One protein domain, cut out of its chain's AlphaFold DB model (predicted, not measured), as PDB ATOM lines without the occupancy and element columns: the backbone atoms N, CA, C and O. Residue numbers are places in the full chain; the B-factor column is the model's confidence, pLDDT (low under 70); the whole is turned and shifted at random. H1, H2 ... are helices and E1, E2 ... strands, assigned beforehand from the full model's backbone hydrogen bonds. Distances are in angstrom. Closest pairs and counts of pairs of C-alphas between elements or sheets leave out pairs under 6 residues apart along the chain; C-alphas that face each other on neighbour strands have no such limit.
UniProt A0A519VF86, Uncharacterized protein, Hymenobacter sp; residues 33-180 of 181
ATOM      1  N   HIS A  33     216.409 184.269 192.979       66.81
ATOM      2  CA  HIS A  33     215.456 183.510 193.773       66.81
ATOM      3  C   HIS A  33     215.215 184.116 195.164       66.81
ATOM      4  O   HIS A  33     214.072 184.302 195.562       66.81
ATOM      5  N   LEU A  34     216.274 184.502 195.880       66.31
ATOM      6  CA  LEU A  34     216.169 185.149 197.188       66.31
ATOM      7  C   LEU A  34     215.505 186.533 197.079       66.31
ATOM      8  O   LEU A  34     214.695 186.898 197.927       66.31
ATOM      9  N   GLN A  35     215.794 187.291 196.016       65.88
ATOM     10  CA  GLN A  35     215.111 188.563 195.745       65.88
ATOM     11  C   GLN A  35     213.606 188.360 195.521       65.88
ATOM     12  O   GLN A  35     212.790 189.097 196.074       65.88
ATOM     13  N   GLU A  36     213.236 187.345 194.742       75.56
ATOM     14  CA  GLU A  36     211.843 186.966 194.495       75.56
ATOM     15  C   GLU A  36     211.147 186.490 195.779       75.56
ATOM     16  O   GLU A  36     210.024 186.913 196.061       75.56
ATOM     17  N   GLU A  37     211.809 185.679 196.606       75.69
ATOM     18  CA  GLU A  37     211.288 185.236 197.904       75.69
ATOM     19  C   GLU A  37     211.058 186.408 198.862       75.69
ATOM     20  O   GLU A  37     209.996 186.499 199.485       75.69
ATOM     21  N   MET A  38     212.005 187.344 198.948       71.19
ATOM     22  CA  MET A  38     211.862 188.554 199.759       71.19
ATOM     23  C   MET A  38     210.719 189.442 199.255       71.19
ATOM     24  O   MET A  38     209.938 189.949 200.063       71.19
ATOM     25  N   ALA A  39     210.575 189.598 197.936       73.81
ATOM     26  CA  ALA A  39     209.478 190.354 197.335       73.81
ATOM     27  C   ALA A  39     208.114 189.710 197.635       73.81
ATOM     28  O   ALA A  39     207.173 190.396 198.045       73.81
ATOM     29  N   LEU A  40     208.011 188.383 197.516       79.50
ATOM     30  CA  LEU A  40     206.810 187.624 197.869       79.50
ATOM     31  C   LEU A  40     206.488 187.728 199.364       79.50
ATOM     32  O   LEU A  40     205.328 187.918 199.735       79.50
ATOM     33  N   ALA A  41     207.494 187.630 200.233       78.81
ATOM     34  CA  ALA A  41     207.328 187.791 201.675       78.81
ATOM     35  C   ALA A  41     206.828 189.200 202.027       78.81
ATOM     36  O   ALA A  41     205.873 189.335 202.797       78.81
ATOM     37  N   ALA A  42     207.400 190.237 201.410       76.62
ATOM     38  CA  ALA A  42     206.952 191.616 201.568       76.62
ATOM     39  C   ALA A  42     205.498 191.791 201.105       76.62
ATOM     40  O   ALA A  42     204.680 192.356 201.832       76.62
ATOM     41  N   GLN A  43     205.131 191.243 199.942       81.31
ATOM     42  CA  GLN A  43     203.756 191.294 199.439       81.31
ATOM     43  C   GLN A  43     202.771 190.606 200.396       81.31
ATOM     44  O   GLN A  43     201.706 191.156 200.686       81.31
ATOM     45  N   ARG A  44     203.126 189.431 200.932       82.56
ATOM     46  CA  ARG A  44     202.303 188.714 201.921       82.56
ATOM     47  C   ARG A  44     202.111 189.537 203.191       82.56
ATOM     48  O   ARG A  44     200.982 189.661 203.657       82.56
ATOM     49  N   ARG A  45     203.181 190.128 203.725       81.12
ATOM     50  CA  ARG A  45     203.127 190.969 204.930       81.12
ATOM     51  C   ARG A  45     202.266 192.212 204.720       81.12
ATOM     52  O   ARG A  45     201.423 192.494 205.562       81.12
ATOM     53  N   ARG A  46     202.370 192.884 203.569       82.25
ATOM     54  CA  ARG A  46     201.491 194.016 203.217       82.25
ATOM     55  C   ARG A  46     200.024 193.611 203.104       82.25
ATOM     56  O   ARG A  46     199.146 194.338 203.557       82.25
ATOM     57  N   ALA A  47     199.737 192.448 202.523       83.38
ATOM     58  CA  ALA A  47     198.370 191.940 202.439       83.38
ATOM     59  C   ALA A  47     197.796 191.598 203.825       83.38
ATOM     60  O   ALA A  47     196.624 191.872 204.085       83.38
ATOM     61  N   LEU A  48     198.609 191.028 204.720       81.38
ATOM     62  CA  LEU A  48     198.226 190.779 206.113       81.38
ATOM     63  C   LEU A  48     197.971 192.085 206.862       81.38
ATOM     64  O   LEU A  48     196.905 192.223 207.457       81.38
ATOM     65  N   PHE A  49     198.876 193.056 206.738       81.44
ATOM     66  CA  PHE A  49     198.700 194.384 207.314       81.44
ATOM     67  C   PHE A  49     197.411 195.031 206.827       81.44
ATOM     68  O   PHE A  49     196.621 195.485 207.636       81.44
ATOM     69  N   ALA A  50     197.130 195.006 205.522       83.38
ATOM     70  CA  ALA A  50     195.900 195.565 204.966       83.38
ATOM     71  C   ALA A  50     194.631 194.919 205.556       83.38
ATOM     72  O   ALA A  50     193.655 195.615 205.826       83.38
ATOM     73  N   ARG A  51     194.651 193.601 205.797       81.06
ATOM     74  CA  ARG A  51     193.547 192.878 206.458       81.06
ATOM     75  C   ARG A  51     193.430 193.235 207.939       81.06
ATOM     76  O   ARG A  51     192.328 193.404 208.445       81.06
ATOM     77  N   GLN A  52     194.554 193.361 208.637       76.81
ATOM     78  CA  GLN A  52     194.588 193.802 210.033       76.81
ATOM     79  C   GLN A  52     194.216 195.280 210.170       76.81
ATOM     80  O   GLN A  52     193.672 195.690 211.191       76.81
ATOM     81  N   PHE A  53     194.470 196.090 209.144       77.25
ATOM     82  CA  PHE A  53     194.191 197.515 209.145       77.25
ATOM     83  C   PHE A  53     192.692 197.782 209.295       77.25
ATOM     84  O   PHE A  53     192.307 198.743 209.946       77.25
ATOM     85  N   THR A  54     191.848 196.906 208.758       70.56
ATOM     86  CA  THR A  54     190.387 197.006 208.853       70.56
ATOM     87  C   THR A  54     189.785 196.131 209.960       70.56
ATOM     88  O   THR A  54     188.590 196.221 210.235       70.56
ATOM     89  N   SER A  55     190.597 195.296 210.612       69.25
ATOM     90  CA  SER A  55     190.190 194.415 211.711       69.25
ATOM     91  C   SER A  55     190.052 195.180 213.032       69.25
ATOM     92  O   SER A  55     190.929 195.954 213.415       69.25
ATOM     93  N   GLN A  56     188.971 194.915 213.772       63.88
ATOM     94  CA  GLN A  56     188.703 195.543 215.071       63.88
ATOM     95  C   GLN A  56     189.524 194.953 216.234       63.88
ATOM     96  O   GLN A  56     189.570 195.566 217.298       63.88
ATOM     97  N   SER A  57     190.158 193.786 216.070       60.22
ATOM     98  CA  SER A  57     190.609 192.963 217.207       60.22
ATOM     99  C   SER A  57     192.120 192.752 217.326       60.22
ATOM    100  O   SER A  57     192.550 192.045 218.235       60.22
ATOM    101  N   THR A  58     192.942 193.321 216.440       61.66
ATOM    102  CA  THR A  58     194.401 193.106 216.464       61.66
ATOM    103  C   THR A  58     195.143 194.417 216.760       61.66
ATOM    104  O   THR A  58     194.935 195.396 216.029       61.66
ATOM    105  N   PRO A  59     195.993 194.463 217.810       63.25
ATOM    106  CA  PRO A  59     196.909 195.576 218.046       63.25
ATOM    107  C   PRO A  59     197.794 195.823 216.823       63.25
ATOM    108  O   PRO A  59     198.182 194.881 216.138       63.25
ATOM    109  N   LEU A  60     198.112 197.086 216.545       64.88
ATOM    110  CA  LEU A  60     199.126 197.407 215.544       64.88
ATOM    111  C   LEU A  60     200.495 197.148 216.173       64.88
ATOM    112  O   LEU A  60     200.784 197.691 217.235       64.88
ATOM    113  N   THR A  61     201.340 196.348 215.530       61.44
ATOM    114  CA  THR A  61     202.761 196.246 215.885       61.44
ATOM    115  C   THR A  61     203.622 196.674 214.697       61.44
ATOM    116  O   THR A  61     203.176 196.658 213.546       61.44
ATOM    117  N   LEU A  62     204.867 197.082 214.963       60.94
ATOM    118  CA  LEU A  62     205.847 197.384 213.908       60.94
ATOM    119  C   LEU A  62     206.089 196.183 212.991       60.94
ATOM    120  O   LEU A  62     206.165 196.347 211.769       60.94
ATOM    121  N   ASP A  63     206.116 194.990 213.584       58.69
ATOM    122  CA  ASP A  63     206.357 193.715 212.908       58.69
ATOM    123  C   ASP A  63     205.152 193.228 212.075       58.69
ATOM    124  O   ASP A  63     205.296 192.370 211.196       58.69
ATOM    125  N   ASP A  64     203.968 193.813 212.294       57.12
ATOM    126  CA  ASP A  64     202.710 193.441 211.632       57.12
ATOM    127  C   ASP A  64     202.452 194.172 210.305       57.12
ATOM    128  O   ASP A  64     201.480 193.883 209.609       57.12
ATOM    129  N   GLY A  65     203.363 195.051 209.880       63.78
ATOM    130  CA  GLY A  65     203.471 195.459 208.477       63.78
ATOM    131  C   GLY A  65     203.438 196.951 208.173       63.78
ATOM    132  O   GLY A  65     203.647 197.304 207.012       63.78
ATOM    133  N   LEU A  66     203.337 197.819 209.190       71.00
ATOM    134  CA  LEU A  66     203.704 199.240 209.060       71.00
ATOM    135  C   LEU A  66     205.102 199.380 208.446       71.00
ATOM    136  O   LEU A  66     205.313 200.169 207.528       71.00
ATOM    137  N   TYR A  67     206.031 198.543 208.908       72.94
ATOM    138  CA  TYR A  67     207.372 198.428 208.361       72.94
ATOM    139  C   TYR A  67     207.380 198.283 206.827       72.94
ATOM    140  O   TYR A  67     208.081 199.008 206.127       72.94
ATOM    141  N   TYR A  68     206.559 197.383 206.282       70.81
ATOM    142  CA  TYR A  68     206.532 197.123 204.842       70.81
ATOM    143  C   TYR A  68     205.809 198.209 204.042       70.81
ATOM    144  O   TYR A  68     206.106 198.373 202.861       70.81
ATOM    145  N   GLU A  69     204.881 198.952 204.649       79.75
ATOM    146  CA  GLU A  69     204.285 200.127 204.004       79.75
ATOM    147  C   GLU A  69     205.274 201.298 203.952       79.75
ATOM    148  O   GLU A  69     205.408 201.917 202.899       79.75
ATOM    149  N   LEU A  70     206.038 201.538 205.024       70.94
ATOM    150  CA  LEU A  70     207.137 202.508 205.019       70.94
ATOM    151  C   LEU A  70     208.184 202.142 203.960       70.94
ATOM    152  O   LEU A  70     208.592 202.996 203.173       70.94
ATOM    153  N   VAL A  71     208.563 200.862 203.878       68.94
ATOM    154  CA  VAL A  71     209.519 200.398 202.865       68.94
ATOM    155  C   VAL A  71     208.982 200.571 201.444       68.94
ATOM    156  O   VAL A  71     209.691 201.028 200.548       68.94
ATOM    157  N   ALA A  72     207.705 200.256 201.222       64.56
ATOM    158  CA  ALA A  72     207.055 200.464 199.930       64.56
ATOM    159  C   ALA A  72     206.975 201.948 199.526       64.56
ATOM    160  O   ALA A  72     206.930 202.238 198.334       64.56
ATOM    161  N   GLY A  73     206.999 202.869 200.494       61.81
ATOM    162  CA  GLY A  73     207.113 204.311 200.271       61.81
ATOM    163  C   GLY A  73     208.487 204.774 199.767       61.81
ATOM    164  O   GLY A  73     208.679 205.964 199.550       61.81
ATOM    165  N   GLY A  74     209.444 203.863 199.559       60.41
ATOM    166  CA  GLY A  74     210.800 204.189 199.104       60.41
ATOM    167  C   GLY A  74     211.814 204.360 200.237       60.41
ATOM    168  O   GLY A  74     212.956 204.755 199.984       60.41
ATOM    169  N   LEU A  75     211.425 204.042 201.474       66.56
ATOM    170  CA  LEU A  75     212.334 203.952 202.613       66.56
ATOM    171  C   LEU A  75     212.995 202.559 202.614       66.56
ATOM    172  O   LEU A  75     212.384 201.558 202.260       66.56
ATOM    173  N   GLY A  76     214.286 202.472 202.914       57.00
ATOM    174  CA  GLY A  76     215.026 201.210 202.878       57.00
ATOM    175  C   GLY A  76     214.975 200.460 204.206       57.00
ATOM    176  O   GLY A  76     214.560 201.006 205.228       57.00
ATOM    177  N   TRP A  77     215.452 199.209 204.190       53.34
ATOM    178  CA  TRP A  77     215.820 198.487 205.412       53.34
ATOM    179  C   TRP A  77     216.739 199.352 206.279       53.34
ATOM    180  O   TRP A  77     217.472 200.197 205.759       53.34
ATOM    181  N   ILE A  78     216.696 199.070 207.583       48.94
ATOM    182  CA  ILE A  78     217.699 199.395 208.596       48.94
ATOM    183  C   ILE A  78     219.067 199.595 207.941       48.94
ATOM    184  O   ILE A  78     219.771 198.639 207.631       48.94
ATOM    185  N   ASN A  79     219.450 200.850 207.746       48.16
ATOM    186  CA  ASN A  79     220.852 201.192 207.617       48.16
ATOM    187  C   ASN A  79     221.253 201.800 208.957       48.16
ATOM    188  O   ASN A  79     221.487 203.004 209.086       48.16
ATOM    189  N   CYS A  80     221.220 200.950 209.992       52.28
ATOM    190  CA  CYS A  80     221.789 201.290 211.289       52.28
ATOM    191  C   CYS A  80     223.259 201.666 211.113       52.28
ATOM    192  O   CYS A  80     223.710 202.548 211.818       52.28
ATOM    193  N   ASP A  81     223.970 201.100 210.135       54.06
ATOM    194  CA  ASP A  81     225.394 201.330 209.884       54.06
ATOM    195  C   ASP A  81     225.706 202.813 209.652       54.06
ATOM    196  O   ASP A  81     226.714 203.328 210.128       54.06
ATOM    197  N   ARG A  82     224.805 203.544 208.985       56.38
ATOM    198  CA  ARG A  82     224.947 204.994 208.808       56.38
ATOM    199  C   ARG A  82     224.500 205.784 210.039       56.38
ATOM    200  O   ARG A  82     225.098 206.805 210.369       56.38
ATOM    201  N   LEU A  83     223.538 205.254 210.793       58.97
ATOM    202  CA  LEU A  83     223.315 205.663 212.179       58.97
ATOM    203  C   LEU A  83     224.442 205.187 213.111       58.97
ATOM    204  O   LEU A  83     224.311 205.427 214.296       58.97
ATOM    205  N   LEU A  84     225.543 204.568 212.664       59.00
ATOM    206  CA  LEU A  84     226.748 204.294 213.470       59.00
ATOM    207  C   LEU A  84     227.885 205.282 213.163       59.00
ATOM    208  O   LEU A  84     228.975 205.136 213.713       59.00
ATOM    209  N   GLU A  85     227.644 206.309 212.331       68.94
ATOM    210  CA  GLU A  85     228.640 207.356 212.087       68.94
ATOM    211  C   GLU A  85     229.131 207.969 213.419       68.94
ATOM    212  O   GLU A  85     228.322 208.218 214.327       68.94
ATOM    213  N   PRO A  86     230.448 208.190 213.588       69.56
ATOM    214  CA  PRO A  86     230.994 208.737 214.824       69.56
ATOM    215  C   PRO A  86     230.391 210.110 215.136       69.56
ATOM    216  O   PRO A  86     230.351 210.986 214.275       69.56
ATOM    217  N   GLY A  87     229.946 210.320 216.375       82.44
ATOM    218  CA  GLY A  87     229.355 211.591 216.787       82.44
ATOM    219  C   GLY A  87     228.608 211.505 218.118       82.44
ATOM    220  O   GLY A  87     228.428 210.404 218.648       82.44
ATOM    221  N   PRO A  88     228.181 212.654 218.671       88.56
ATOM    222  CA  PRO A  88     227.424 212.704 219.917       88.56
ATOM    223  C   PRO A  88     226.092 211.956 219.789       88.56
ATOM    224  O   PRO A  88     225.371 212.103 218.798       88.56
ATOM    225  N   ARG A  89     225.769 211.161 220.813       88.50
ATOM    226  CA  ARG A  89     224.563 210.331 220.894       88.50
ATOM    227  C   ARG A  89     223.716 210.728 222.083       88.50
ATOM    228  O   ARG A  89     224.261 211.048 223.135       88.50
ATOM    229  N   ILE A  90     222.403 210.661 221.910       90.25
ATOM    230  CA  ILE A  90     221.437 210.952 222.969       90.25
ATOM    231  C   ILE A  90     220.400 209.838 223.082       90.25
ATOM    232  O   ILE A  90     220.189 209.058 222.148       90.25
ATOM    233  N   GLU A  91     219.745 209.781 224.236       90.19
ATOM    234  CA  GLU A  91     218.441 209.140 224.357       90.19
ATOM    235  C   GLU A  91     217.375 210.148 223.912       90.19
ATOM    236  O   GLU A  91     217.390 211.310 224.321       90.19
ATOM    237  N   TYR A  92     216.456 209.713 223.058       90.62
ATOM    238  CA  TYR A  92     215.337 210.525 222.609       90.62
ATOM    239  C   TYR A  92     214.028 209.845 222.987       90.62
ATOM    240  O   TYR A  92     213.846 208.658 222.730       90.62
ATOM    241  N   ALA A  93     213.111 210.593 223.593       91.31
ATOM    242  CA  ALA A  93     211.841 210.061 224.065       91.31
ATOM    243  C   ALA A  93     210.675 210.859 223.484       91.31
ATOM    244  O   ALA A  93     210.633 212.087 223.580       91.31
ATOM    245  N   VAL A  94     209.705 210.141 222.923       92.06
ATOM    246  CA  VAL A  94     208.446 210.692 222.422       92.06
ATOM    247  C   VAL A  94     207.334 210.250 223.359       92.06
ATOM    248  O   VAL A  94     207.110 209.053 223.520       92.06
ATOM    249  N   SER A  95     206.634 211.199 223.980       91.94
ATOM    250  CA  SER A  95     205.480 210.883 224.824       91.94
ATOM    251  C   SER A  95     204.367 210.247 223.995       91.94
ATOM    252  O   SER A  95     204.004 210.754 222.934       91.94
ATOM    253  N   THR A  96     203.815 209.145 224.491       88.94
ATOM    254  CA  THR A  96     202.706 208.426 223.869       88.94
ATOM    255  C   THR A  96     201.481 208.466 224.782       88.94
ATOM    256  O   THR A  96     201.619 208.443 226.006       88.94
ATOM    257  N   PRO A  97     200.263 208.530 224.221       86.25
ATOM    258  CA  PRO A  97     199.040 208.530 225.025       86.25
ATOM    259  C   PRO A  97     198.804 207.183 225.727       86.25
ATOM    260  O   PRO A  97     198.135 207.130 226.754       86.25
ATOM    261  N   ASP A  98     199.356 206.099 225.179       83.00
ATOM    262  CA  ASP A  98     199.229 204.742 225.701       83.00
ATOM    263  C   ASP A  98     200.421 203.862 225.269       83.00
ATOM    264  O   ASP A  98     201.287 204.274 224.491       83.00
ATOM    265  N   THR A  99     200.471 202.634 225.791       78.69
ATOM    266  CA  THR A  99     201.491 201.623 225.461       78.69
ATOM    267  C   THR A  99     201.179 200.829 224.190       78.69
ATOM    268  O   THR A  99     201.958 199.962 223.812       78.69
ATOM    269  N   ALA A 100     200.031 201.053 223.551       79.12
ATOM    270  CA  ALA A 100     199.678 200.426 222.275       79.12
ATOM    271  C   ALA A 100     200.097 201.296 221.077       79.12
ATOM    272  O   ALA A 100     200.049 200.848 219.931       79.12
ATOM    273  N   THR A 101     200.502 202.537 221.337       86.50
ATOM    274  CA  THR A 101     201.009 203.470 220.343       86.50
ATOM    275  C   THR A 101     202.387 203.027 219.883       86.50
ATOM    276  O   THR A 101     203.343 202.937 220.653       86.50
ATOM    277  N   VAL A 102     202.484 202.788 218.589       86.38
ATOM    278  CA  VAL A 102     203.704 202.413 217.901       86.38
ATOM    279  C   VAL A 102     204.359 203.676 217.368       86.38
ATOM    280  O   VAL A 102     203.706 204.442 216.665       86.38
ATOM    281  N   VAL A 103     205.644 203.884 217.655       89.12
ATOM    282  CA  VAL A 103     206.379 205.076 217.214       89.12
ATOM    283  C   VAL A 103     207.659 204.673 216.493       89.12
ATOM    284  O   VAL A 103     208.360 203.738 216.885       89.12
ATOM    285  N   SER A 104     207.977 205.379 215.416       88.94
ATOM    286  CA  SER A 104     209.213 205.223 214.654       88.94
ATOM    287  C   SER A 104     209.797 206.575 214.277       88.94
ATOM    288  O   SER A 104     209.069 207.547 214.090       88.94
ATOM    289  N   LEU A 105     211.116 206.618 214.133       89.50
ATOM    290  CA  LEU A 105     211.836 207.724 213.518       89.50
ATOM    291  C   LEU A 105     212.145 207.371 212.067       89.50
ATOM    292  O   LEU A 105     212.698 206.311 211.781       89.50
ATOM    293  N   VAL A 106     211.815 208.278 211.157       89.06
ATOM    294  CA  VAL A 106     212.124 208.178 209.732       89.06
ATOM    295  C   VAL A 106     213.187 209.210 209.382       89.06
ATOM    296  O   VAL A 106     212.981 210.415 209.510       89.06
ATOM    297  N   PHE A 107     214.336 208.737 208.914       87.19
ATOM    298  CA  PHE A 107     215.461 209.562 208.493       87.19
ATOM    299  C   PHE A 107     215.490 209.644 206.968       87.19
ATOM    300  O   PHE A 107     216.151 208.834 206.314       87.19
ATOM    301  N   LYS A 108     214.808 210.639 206.385       83.44
ATOM    302  CA  LYS A 108     214.693 210.806 204.921       83.44
ATOM    303  C   LYS A 108     216.046 210.785 204.207       83.44
ATOM    304  O   LYS A 108     216.240 210.033 203.255       83.44
ATOM    305  N   GLY A 109     217.008 211.572 204.697       80.38
ATOM    306  CA  GLY A 109     218.338 211.677 204.086       80.38
ATOM    307  C   GLY A 109     219.132 210.367 204.094       80.38
ATOM    308  O   GLY A 109     219.975 210.154 203.229       80.38
ATOM    309  N   GLN A 110     218.838 209.474 205.040       76.69
ATOM    310  CA  GLN A 110     219.492 208.170 205.175       76.69
ATOM    311  C   GLN A 110     218.630 207.027 204.624       76.69
ATOM    312  O   GLN A 110     219.090 205.889 204.596       76.69
ATOM    313  N   ARG A 111     217.392 207.325 204.197       78.75
ATOM    314  CA  ARG A 111     216.358 206.353 203.814       78.75
ATOM    315  C   ARG A 111     216.213 205.230 204.844       78.75
ATOM    316  O   ARG A 111     216.095 204.070 204.469       78.75
ATOM    317  N   SER A 112     216.262 205.585 206.127       79.31
ATOM    318  CA  SER A 112     216.301 204.632 207.241       79.31
ATOM    319  C   SER A 112     215.124 204.845 208.187       79.31
ATOM    320  O   SER A 112     214.653 205.971 208.363       79.31
ATOM    321  N   ILE A 113     214.664 203.757 208.798       82.88
ATOM    322  CA  ILE A 113     213.582 203.732 209.783       82.88
ATOM    323  C   ILE A 113     214.150 203.131 211.065       82.88
ATOM    324  O   ILE A 113     214.749 202.056 211.034       82.88
ATOM    325  N   LEU A 114     213.932 203.802 212.189       83.88
ATOM    326  CA  LEU A 114     214.286 203.307 213.511       83.88
ATOM    327  C   LEU A 114     213.014 203.138 214.339       83.88
ATOM    328  O   LEU A 114     212.311 204.107 214.616       83.88
ATOM    329  N   ALA A 115     212.729 201.903 214.732       84.00
ATOM    330  CA  ALA A 115     211.697 201.579 215.708       84.00
ATOM    331  C   ALA A 115     212.137 201.980 217.123       84.00
ATOM    332  O   ALA A 115     213.326 201.925 217.441       84.00
ATOM    333  N   SER A 116     211.189 202.348 217.990       83.06
ATOM    334  CA  SER A 116     211.496 202.576 219.406       83.06
ATOM    335  C   SER A 116     211.997 201.289 220.065       83.06
ATOM    336  O   SER A 116     211.377 200.239 219.888       83.06
ATOM    337  N   SER A 117     213.072 201.369 220.851       71.12
ATOM    338  CA  SER A 117     213.678 200.207 221.519       71.12
ATOM    339  C   SER A 117     212.822 199.684 222.670       71.12
ATOM    340  O   SER A 117     212.821 198.489 222.958       71.12
ATOM    341  N   ARG A 118     212.084 200.577 223.336       71.06
ATOM    342  CA  ARG A 118     211.195 200.250 224.451       71.06
ATOM    343  C   ARG A 118     210.093 201.287 224.615       71.06
ATOM    344  O   ARG A 118     210.267 202.460 224.284       71.06
ATOM    345  N   LEU A 119     208.986 200.841 225.199       69.56
ATOM    346  CA  LEU A 119     207.952 201.705 225.756       69.56
ATOM    347  C   LEU A 119     208.155 201.762 227.272       69.56
ATOM    348  O   LEU A 119     208.012 200.749 227.955       69.56
ATOM    349  N   ALA A 120     208.516 202.928 227.798       62.53
ATOM    350  CA  ALA A 120     208.753 203.138 229.221       62.53
ATOM    351  C   ALA A 120     207.909 204.316 229.714       62.53
ATOM    352  O   ALA A 120     208.015 205.417 229.185       62.53
ATOM    353  N   GLY A 121     207.054 204.082 230.716       65.19
ATOM    354  CA  GLY A 121     206.337 205.153 231.421       65.19
ATOM    355  C   GLY A 121     205.475 206.070 230.541       65.19
ATOM    356  O   GLY A 121     205.382 207.257 230.839       65.19
ATOM    357  N   GLY A 122     204.872 205.555 229.461       82.94
ATOM    358  CA  GLY A 122     204.089 206.373 228.521       82.94
ATOM    359  C   GLY A 122     204.943 207.155 227.520       82.94
ATOM    360  O   GLY A 122     204.545 208.219 227.055       82.94
ATOM    361  N   ALA A 123     206.143 206.664 227.212       87.56
ATOM    362  CA  ALA A 123     206.979 207.203 226.153       87.56
ATOM    363  C   ALA A 123     207.614 206.089 225.320       87.56
ATOM    364  O   ALA A 123     208.023 205.049 225.843       87.56
ATOM    365  N   ALA A 124     207.735 206.345 224.023       89.31
ATOM    366  CA  ALA A 124     208.562 205.579 223.109       89.31
ATOM    367  C   ALA A 124     209.995 206.108 223.173       89.31
ATOM    368  O   ALA A 124     210.239 207.288 222.904       89.31
ATOM    369  N   VAL A 125     210.930 205.239 223.551       89.12
ATOM    370  CA  VAL A 125     212.337 205.593 223.762       89.12
ATOM    371  C   VAL A 125     213.184 205.093 222.597       89.12
ATOM    372  O   VAL A 125     213.022 203.965 222.127       89.12
ATOM    373  N   PHE A 126     214.094 205.947 222.144       88.19
ATOM    374  CA  PHE A 126     215.081 205.687 221.107       88.19
ATOM    375  C   PHE A 126     216.466 205.927 221.698       88.19
ATOM    376  O   PHE A 126     216.832 207.054 222.035       88.19
ATOM    377  N   GLU A 127     217.234 204.859 221.843       86.75
ATOM    378  CA  GLU A 127     218.569 204.921 222.427       86.75
ATOM    379  C   GLU A 127     219.623 205.181 221.349       86.75
ATOM    380  O   GLU A 127     219.512 204.705 220.219       86.75
ATOM    381  N   GLN A 128     220.677 205.910 221.722       86.31
ATOM    382  CA  GLN A 128     221.873 206.117 220.897       86.31
ATOM    383  C   GLN A 128     221.607 206.778 219.532       86.31
ATOM    384  O   GLN A 128     222.327 206.538 218.557       86.31
ATOM    385  N   VAL A 129     220.609 207.659 219.442       88.00
ATOM    386  CA  VAL A 129     220.332 208.385 218.197       88.00
ATOM    387  C   VAL A 129     221.338 209.527 217.983       88.00
ATOM    388  O   VAL A 129     221.827 210.093 218.966       88.00
ATOM    389  N   PRO A 130     221.686 209.886 216.730       89.38
ATOM    390  CA  PRO A 130     222.621 210.976 216.464       89.38
ATOM    391  C   PRO A 130     222.036 212.322 216.905       89.38
ATOM    392  O   PRO A 130     220.976 212.733 216.422       89.38
ATOM    393  N   ALA A 131     222.728 213.021 217.802       90.56
ATOM    394  CA  ALA A 131     222.283 214.321 218.289       90.56
ATOM    395  C   ALA A 131     222.228 215.353 217.145       90.56
ATOM    396  O   ALA A 131     223.121 215.421 216.302       90.56
ATOM    397  N   GLY A 132     221.172 216.162 217.118       90.56
ATOM    398  CA  GLY A 132     220.917 217.205 216.123       90.56
ATOM    399  C   GLY A 132     220.378 216.706 214.780       90.56
ATOM    400  O   GLY A 132     219.973 217.528 213.956       90.56
ATOM    401  N   ALA A 133     220.327 215.391 214.542       89.81
ATOM    402  CA  ALA A 133     219.833 214.855 213.278       89.81
ATOM    403  C   ALA A 133     218.359 215.216 213.048       89.81
ATOM    404  O   ALA A 133     217.548 215.208 213.974       89.81
ATOM    405  N   ALA A 134     218.016 215.515 211.796       92.31
ATOM    406  CA  ALA A 134     216.633 215.696 211.383       92.31
ATOM    407  C   ALA A 134     215.972 214.331 211.148       92.31
ATOM    408  O   ALA A 134     216.530 213.474 210.455       92.31
ATOM    409  N   ALA A 135     214.775 214.153 211.693       92.69
ATOM    410  CA  ALA A 135     213.951 212.968 211.502       92.69
ATOM    411  C   ALA A 135     212.472 213.356 211.447       92.69
ATOM    412  O   ALA A 135     212.083 214.443 211.871       92.69
ATOM    413  N   THR A 136     211.640 212.444 210.965       93.88
ATOM    414  CA  THR A 136     210.189 212.527 211.114       93.88
ATOM    415  C   THR A 136     209.749 211.457 212.094       93.88
ATOM    416  O   THR A 136     210.004 210.273 211.882       93.88
ATOM    417  N   VAL A 137     209.080 211.856 213.168       93.50
ATOM    418  CA  VAL A 137     208.341 210.927 214.017       93.50
ATOM    419  C   VAL A 137     207.114 210.469 213.248       93.50
ATOM    420  O   VAL A 137     206.349 211.298 212.763       93.50
ATOM    421  N   VAL A 138     206.922 209.160 213.162       92.19
ATOM    422  CA  VAL A 138     205.707 208.524 212.653       92.19
ATOM    423  C   VAL A 138     205.135 207.701 213.791       92.19
ATOM    424  O   VAL A 138     205.785 206.769 214.267       92.19
ATOM    425  N   ALA A 139     203.935 208.048 214.238       91.62
ATOM    426  CA  ALA A 139     203.241 207.327 215.291       91.62
ATOM    427  C   ALA A 139     201.906 206.790 214.781       91.62
ATOM    428  O   ALA A 139     201.101 207.534 214.223       91.62
ATOM    429  N   LEU A 140     201.658 205.504 215.011       88.81
ATOM    430  CA  LEU A 140     200.357 204.885 214.804       88.81
ATOM    431  C   LEU A 140     199.767 204.479 216.143       88.81
ATOM    432  O   LEU A 140     200.427 203.843 216.960       88.81
ATOM    433  N   ARG A 141     198.487 204.775 216.332       87.19
ATOM    434  CA  ARG A 141     197.704 204.208 217.430       87.19
ATOM    435  C   ARG A 141     196.397 203.651 216.906       87.19
ATOM    436  O   ARG A 141     195.905 204.056 215.852       87.19
ATOM    437  N   ARG A 142     195.827 202.718 217.657       83.19
ATOM    438  CA  ARG A 142     194.539 202.116 217.335       83.19
ATOM    439  C   ARG A 142     193.590 202.258 218.501       83.19
ATOM    440  O   ARG A 142     193.878 201.803 219.599       83.19
ATOM    441  N   GLU A 143     192.426 202.823 218.221       83.81
ATOM    442  CA  GLU A 143     191.369 202.997 219.204       83.81
ATOM    443  C   GLU A 143     190.036 202.584 218.576       83.81
ATOM    444  O   GLU A 143     189.660 203.087 217.519       83.81
ATOM    445  N   LYS A 144     189.334 201.627 219.202       82.88
ATOM    446  CA  LYS A 144     187.997 201.156 218.774       82.88
ATOM    447  C   LYS A 144     187.920 200.763 217.285       82.88
ATOM    448  O   LYS A 144     186.940 201.046 216.604       82.88
ATOM    449  N   GLY A 145     188.969 200.114 216.776       78.31
ATOM    450  CA  GLY A 145     189.054 199.668 215.380       78.31
ATOM    451  C   GLY A 145     189.406 200.762 214.365       78.31
ATOM    452  O   GLY A 145     189.522 200.462 213.181       78.31
ATOM    453  N   ILE A 146     189.622 202.004 214.802       86.62
ATOM    454  CA  ILE A 146     190.082 203.106 213.955       86.62
ATOM    455  C   ILE A 146     191.596 203.248 214.123       86.62
ATOM    456  O   ILE A 146     192.111 203.281 215.246       86.62
ATOM    457  N   THR A 147     192.320 203.302 213.005       88.25
ATOM    458  CA  THR A 147     193.740 203.669 213.003       88.25
ATOM    459  C   THR A 147     193.871 205.176 212.995       88.25
ATOM    460  O   THR A 147     193.222 205.851 212.197       88.25
ATOM    461  N   TYR A 148     194.766 205.682 213.830       91.69
ATOM    462  CA  TYR A 148     195.166 207.073 213.837       91.69
ATOM    463  C   TYR A 148     196.648 207.182 213.521       91.69
ATOM    464  O   TYR A 148     197.441 206.341 213.956       91.69
ATOM    465  N   LEU A 149     197.004 208.235 212.801       93.31
ATOM    466  CA  LEU A 149     198.367 208.597 212.457       93.31
ATOM    467  C   LEU A 149     198.693 209.953 213.074       93.31
ATOM    468  O   LEU A 149     197.839 210.831 213.128       93.31
ATOM    469  N   ALA A 150     199.923 210.099 213.544       94.88
ATOM    470  CA  ALA A 150     200.541 211.382 213.825       94.88
ATOM    471  C   ALA A 150     201.916 211.402 213.158       94.88
ATOM    472  O   ALA A 150     202.679 210.435 213.264       94.88
ATOM    473  N   THR A 151     202.242 212.504 212.487       94.88
ATOM    474  CA  THR A 151     203.577 212.749 211.938       94.88
ATOM    475  C   THR A 151     204.117 214.075 212.453       94.88
ATOM    476  O   THR A 151     203.376 215.041 212.619       94.88
ATOM    477  N   SER A 152     205.409 214.129 212.772       94.88
ATOM    478  CA  SER A 152     206.034 215.359 213.270       94.88
ATOM    479  C   SER A 152     207.500 215.430 212.868       94.88
ATOM    480  O   SER A 152     208.267 214.508 213.139       94.88
ATOM    481  N   GLY A 153     207.898 216.520 212.212       93.81
ATOM    482  CA  GLY A 153     209.302 216.793 211.911       93.81
ATOM    483  C   GLY A 153     210.048 217.224 213.172       93.81
ATOM    484  O   GLY A 153     209.595 218.115 213.888       93.81
ATOM    485  N   VAL A 154     211.198 216.610 213.441       93.81
ATOM    486  CA  VAL A 154     211.987 216.851 214.653       93.81
ATOM    487  C   VAL A 154     213.471 216.998 214.348       93.81
ATOM    488  O   VAL A 154     214.006 216.385 213.424       93.81
ATOM    489  N   SER A 155     214.152 217.786 215.182       92.81
ATOM    490  CA  SER A 155     215.601 217.703 215.357       92.81
ATOM    491  C   SER A 155     215.873 216.998 216.681       92.81
ATOM    492  O   SER A 155     215.359 217.411 217.724       92.81
ATOM    493  N   LEU A 156     216.641 215.910 216.633       91.19
ATOM    494  CA  LEU A 156     216.892 215.045 217.782       91.19
ATOM    495  C   LEU A 156     217.759 215.771 218.815       91.19
ATOM    496  O   LEU A 156     218.982 215.789 218.729       91.19
ATOM    497  N   SER A 157     217.116 216.386 219.801       89.12
ATOM    498  CA  SER A 157     217.759 217.104 220.899       89.12
ATOM    499  C   SER A 157     216.980 216.881 222.193       89.12
ATOM    500  O   SER A 157     215.779 216.618 222.159       89.12
ATOM    501  N   GLU A 158     217.646 217.007 223.340       74.69
ATOM    502  CA  GLU A 158     217.016 216.800 224.654       74.69
ATOM    503  C   GLU A 158     215.933 217.847 224.976       74.69
ATOM    504  O   GLU A 158     214.996 217.571 225.726       74.69
ATOM    505  N   ALA A 159     216.039 219.044 224.389       72.62
ATOM    506  CA  ALA A 159     215.124 220.155 224.637       72.62
ATOM    507  C   ALA A 159     213.817 220.070 223.828       72.62
ATOM    508  O   ALA A 159     212.796 220.604 224.260       72.62
ATOM    509  N   ALA A 160     213.832 219.419 222.659       69.06
ATOM    510  CA  ALA A 160     212.708 219.416 221.727       69.06
ATOM    511  C   ALA A 160     211.944 218.086 221.768       69.06
ATOM    512  O   ALA A 160     212.345 217.096 221.151       69.06
ATOM    513  N   LYS A 161     210.801 218.082 222.461       79.75
ATOM    514  CA  LYS A 161     209.862 216.954 222.472       79.75
ATOM    515  C   LYS A 161     208.647 217.283 221.597       79.75
ATOM    516  O   LYS A 161     208.001 218.302 221.838       79.75
ATOM    517  N   PRO A 162     208.334 216.466 220.581       87.69
ATOM    518  CA  PRO A 162     207.238 216.728 219.667       87.69
ATOM    519  C   PRO A 162     205.914 216.479 220.376       87.69
ATOM    520  O   PRO A 162     205.785 215.555 221.182       87.69
ATOM    521  N   THR A 163     204.916 217.286 220.033       88.88
ATOM    522  CA  THR A 163     203.524 216.980 220.366       88.88
ATOM    523  C   THR A 163     202.946 216.132 219.239       88.88
ATOM    524  O   THR A 163     203.110 216.470 218.068       88.88
ATOM    525  N   LEU A 164     202.313 215.009 219.586       93.00
ATOM    526  CA  LEU A 164     201.682 214.119 218.615       93.00
ATOM    527  C   LEU A 164     200.205 214.478 218.453       93.00
ATOM    528  O   LEU A 164     199.401 214.253 219.358       93.00
ATOM    529  N   GLU A 165     199.853 215.000 217.285       94.69
ATOM    530  CA  GLU A 165     198.470 215.269 216.898       94.69
ATOM    531  C   GLU A 165     197.948 214.102 216.061       94.69
ATOM    532  O   GLU A 165     198.363 213.899 214.924       94.69
ATOM    533  N   PHE A 166     197.077 213.287 216.656       94.31
ATOM    534  CA  PHE A 166     196.554 212.085 216.013       94.31
ATOM    535  C   PHE A 166     195.274 212.366 215.228       94.31
ATOM    536  O   PHE A 166     194.259 212.747 215.816       94.31
ATOM    537  N   HIS A 167     195.269 212.044 213.935       95.12
ATOM    538  CA  HIS A 167     194.082 212.063 213.076       95.12
ATOM    539  C   HIS A 167     193.722 210.658 212.580       95.12
ATOM    540  O   HIS A 167     194.611 209.828 212.382       95.12
ATOM    541  N   PRO A 168     192.425 210.343 212.403       93.81
ATOM    542  CA  PRO A 168     192.014 209.065 211.834       93.81
ATOM    543  C   PRO A 168     192.502 208.954 210.388       93.81
ATOM    544  O   PRO A 168     192.463 209.931 209.641       93.81
ATOM    545  N   VAL A 169     192.937 207.760 209.985       93.19
ATOM    546  CA  VAL A 169     193.543 207.541 208.667       93.19
ATOM    547  C   VAL A 169     193.048 206.240 208.033       93.19
ATOM    548  O   VAL A 169     192.929 205.204 208.694       93.19
ATOM    549  N   THR A 170     192.755 206.270 206.732       91.44
ATOM    550  CA  THR A 170     192.521 205.055 205.936       91.44
ATOM    551  C   THR A 170     193.845 204.432 205.493       91.44
ATOM    552  O   THR A 170     194.893 205.070 205.526       91.44
ATOM    553  N   LEU A 171     193.822 203.178 205.030       88.44
ATOM    554  CA  LEU A 171     195.038 202.537 204.521       88.44
ATOM    555  C   LEU A 171     195.624 203.281 203.308       88.44
ATOM    556  O   LEU A 171     196.840 203.349 203.150       88.44
ATOM    557  N   GLU A 172     194.766 203.823 202.446       90.25
ATOM    558  CA  GLU A 172     195.188 204.598 201.278       90.25
ATOM    559  C   GLU A 172     195.825 205.924 201.692       90.25
ATOM    560  O   GLU A 172     196.924 206.233 201.243       90.25
ATOM    561  N   GLN A 173     195.185 206.662 202.605       91.75
ATOM    562  CA  GLN A 173     195.736 207.903 203.149       91.75
ATOM    563  C   GLN A 173     197.078 207.657 203.837       91.75
ATOM    564  O   GLN A 173     198.036 208.367 203.552       91.75
ATOM    565  N   LEU A 174     197.178 206.597 204.648       90.12
ATOM    566  CA  LEU A 174     198.429 206.202 205.288       90.12
ATOM    567  C   LEU A 174     199.522 205.998 204.237       90.12
ATOM    568  O   LEU A 174     200.591 206.583 204.346       90.12
ATOM    569  N   ARG A 175     199.262 205.204 203.195       88.75
ATOM    570  CA  ARG A 175     200.241 204.954 202.125       88.75
ATOM    571  C   ARG A 175     200.676 206.236 201.425       88.75
ATOM    572  O   ARG A 175     201.865 206.400 201.171       88.75
ATOM    573  N   THR A 176     199.736 207.130 201.132       90.81
ATOM    574  CA  THR A 176     200.033 208.422 200.508       90.81
ATOM    575  C   THR A 176     200.898 209.296 201.407       90.81
ATOM    576  O   THR A 176     201.864 209.874 200.921       90.81
ATOM    577  N   GLU A 177     200.598 209.368 202.704       90.44
ATOM    578  CA  GLU A 177     201.401 210.132 203.664       90.44
ATOM    579  C   GLU A 177     202.808 209.537 203.818       90.44
ATOM    580  O   GLU A 177     203.798 210.258 203.722       90.44
ATOM    581  N   LEU A 178     202.922 208.214 203.975       87.94
ATOM    582  CA  LEU A 178     204.215 207.542 204.136       87.94
ATOM    583  C   LEU A 178     205.110 207.664 202.895       87.94
ATOM    584  O   LEU A 178     206.327 207.729 203.032       87.94
ATOM    585  N   ALA A 179     204.531 207.726 201.693       86.62
ATOM    586  CA  ALA A 179     205.276 207.909 200.446       86.62
ATOM    587  C   ALA A 179     205.870 209.322 200.277       86.62
ATOM    588  O   ALA A 179     206.705 209.534 199.399       86.62
ATOM    589  N   GLN A 180     205.441 210.298 201.083       87.25
ATOM    590  CA  GLN A 180     205.984 211.663 201.055       87.25
ATOM    591  C   GLN A 180     207.199 211.841 201.980       87.25
ATOM    592  O   GLN A 180     207.895 212.863 201.889       87.25
TER     593      GLN A 180
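Overview. This is residues 33 to 180 of the 181 residues of an uncharacterized protein of Hymenobacter sp (UniProt A0A519VF86). Two antiparallel sheets pack face to face as a sandwich, the twisted four-strand sheet E3-E2-E6-E7 in the middle and the smaller sheet E1-E5-E4 over one of its faces. Two short helices, H2 and H3, cover the other face, and the long helix H1 crosses beyond H2, its residues 33 to 40 sticking out. The printed part has 148 residues, with three named helices and seven named strands in the order H1 H2 E1 E2 E3 E4 E5 E6 E7 H3, a mixed class. It is compact, with a radius of gyration of the C-alphas of 15.3 A and spans of 41 by 40 by 25 A.

Along the chain. H1, residues 33 to 53, is 29.7 A long and begins at C-alpha 33 (215.456, 183.510, 193.773). H2 is residues 66 to 72. E1 is residues 89 to 95, 19.5 A; E2 is 102 to 107, E3 is 112 to 115 and E4 is 118 to 120. E5, residues 123 to 130, bends by 64 degrees at residue 127. E6, residues 134 to 143, is 29.3 A long and E7, residues 146 to 155, is 29.4 A. H3, residues 171 to 178, ends at C-alpha 178 (204.215, 207.542, 204.136).

Arrangement. H1 touches H2 with residues 42 to 49 alone, closest at the C-alphas of Arg 46 and Tyr 68, 6.1 A, at a steep tilt of 51 degrees, opposite ways. H2 and H3 are on the same face of the sheet E3-E2-E6-E7, at heights of 9.6 A and 9.9 A. H2 lies over E2 and H3 only just over E7 alone, with 5 of its 8 C-alphas on E7 and 2 on E6. They touch, with the C-alphas of Leu 70 and Leu 178 closest at 5.9 A. In the sandwich, the facing parts of the sheets are 10.5 A apart, centre to centre. Within hydrogen-bond range are N 114 and O 105, 2.8 A, in the hairpin of E2 and E3; N 104 and O 138, 2.8 A, between E2 and E6; N 139 and O 150, 2.9 A, in the hairpin of E6 and E7; N 92 and O 126, 2.9 A, between E1 and E5; and N 125 and O 118, 2.9 A, in the hairpin of E4 and E5. In H1, H2 and H3 every O i to N i+4 pair is within hydrogen-bond range.

Size, cuts and confidence. The two C-alphas farthest apart, those of His 33 and Ala 159, are 47.9 A apart. The printed part has no cut. The links H1 to H2, H2 to E1 and E7 to H3 are long. The mean pLDDT of the printed part is 80.0; residues 33 to 35, 55 to 65, 71 to 86, 119 to 121 and 160 are under 70.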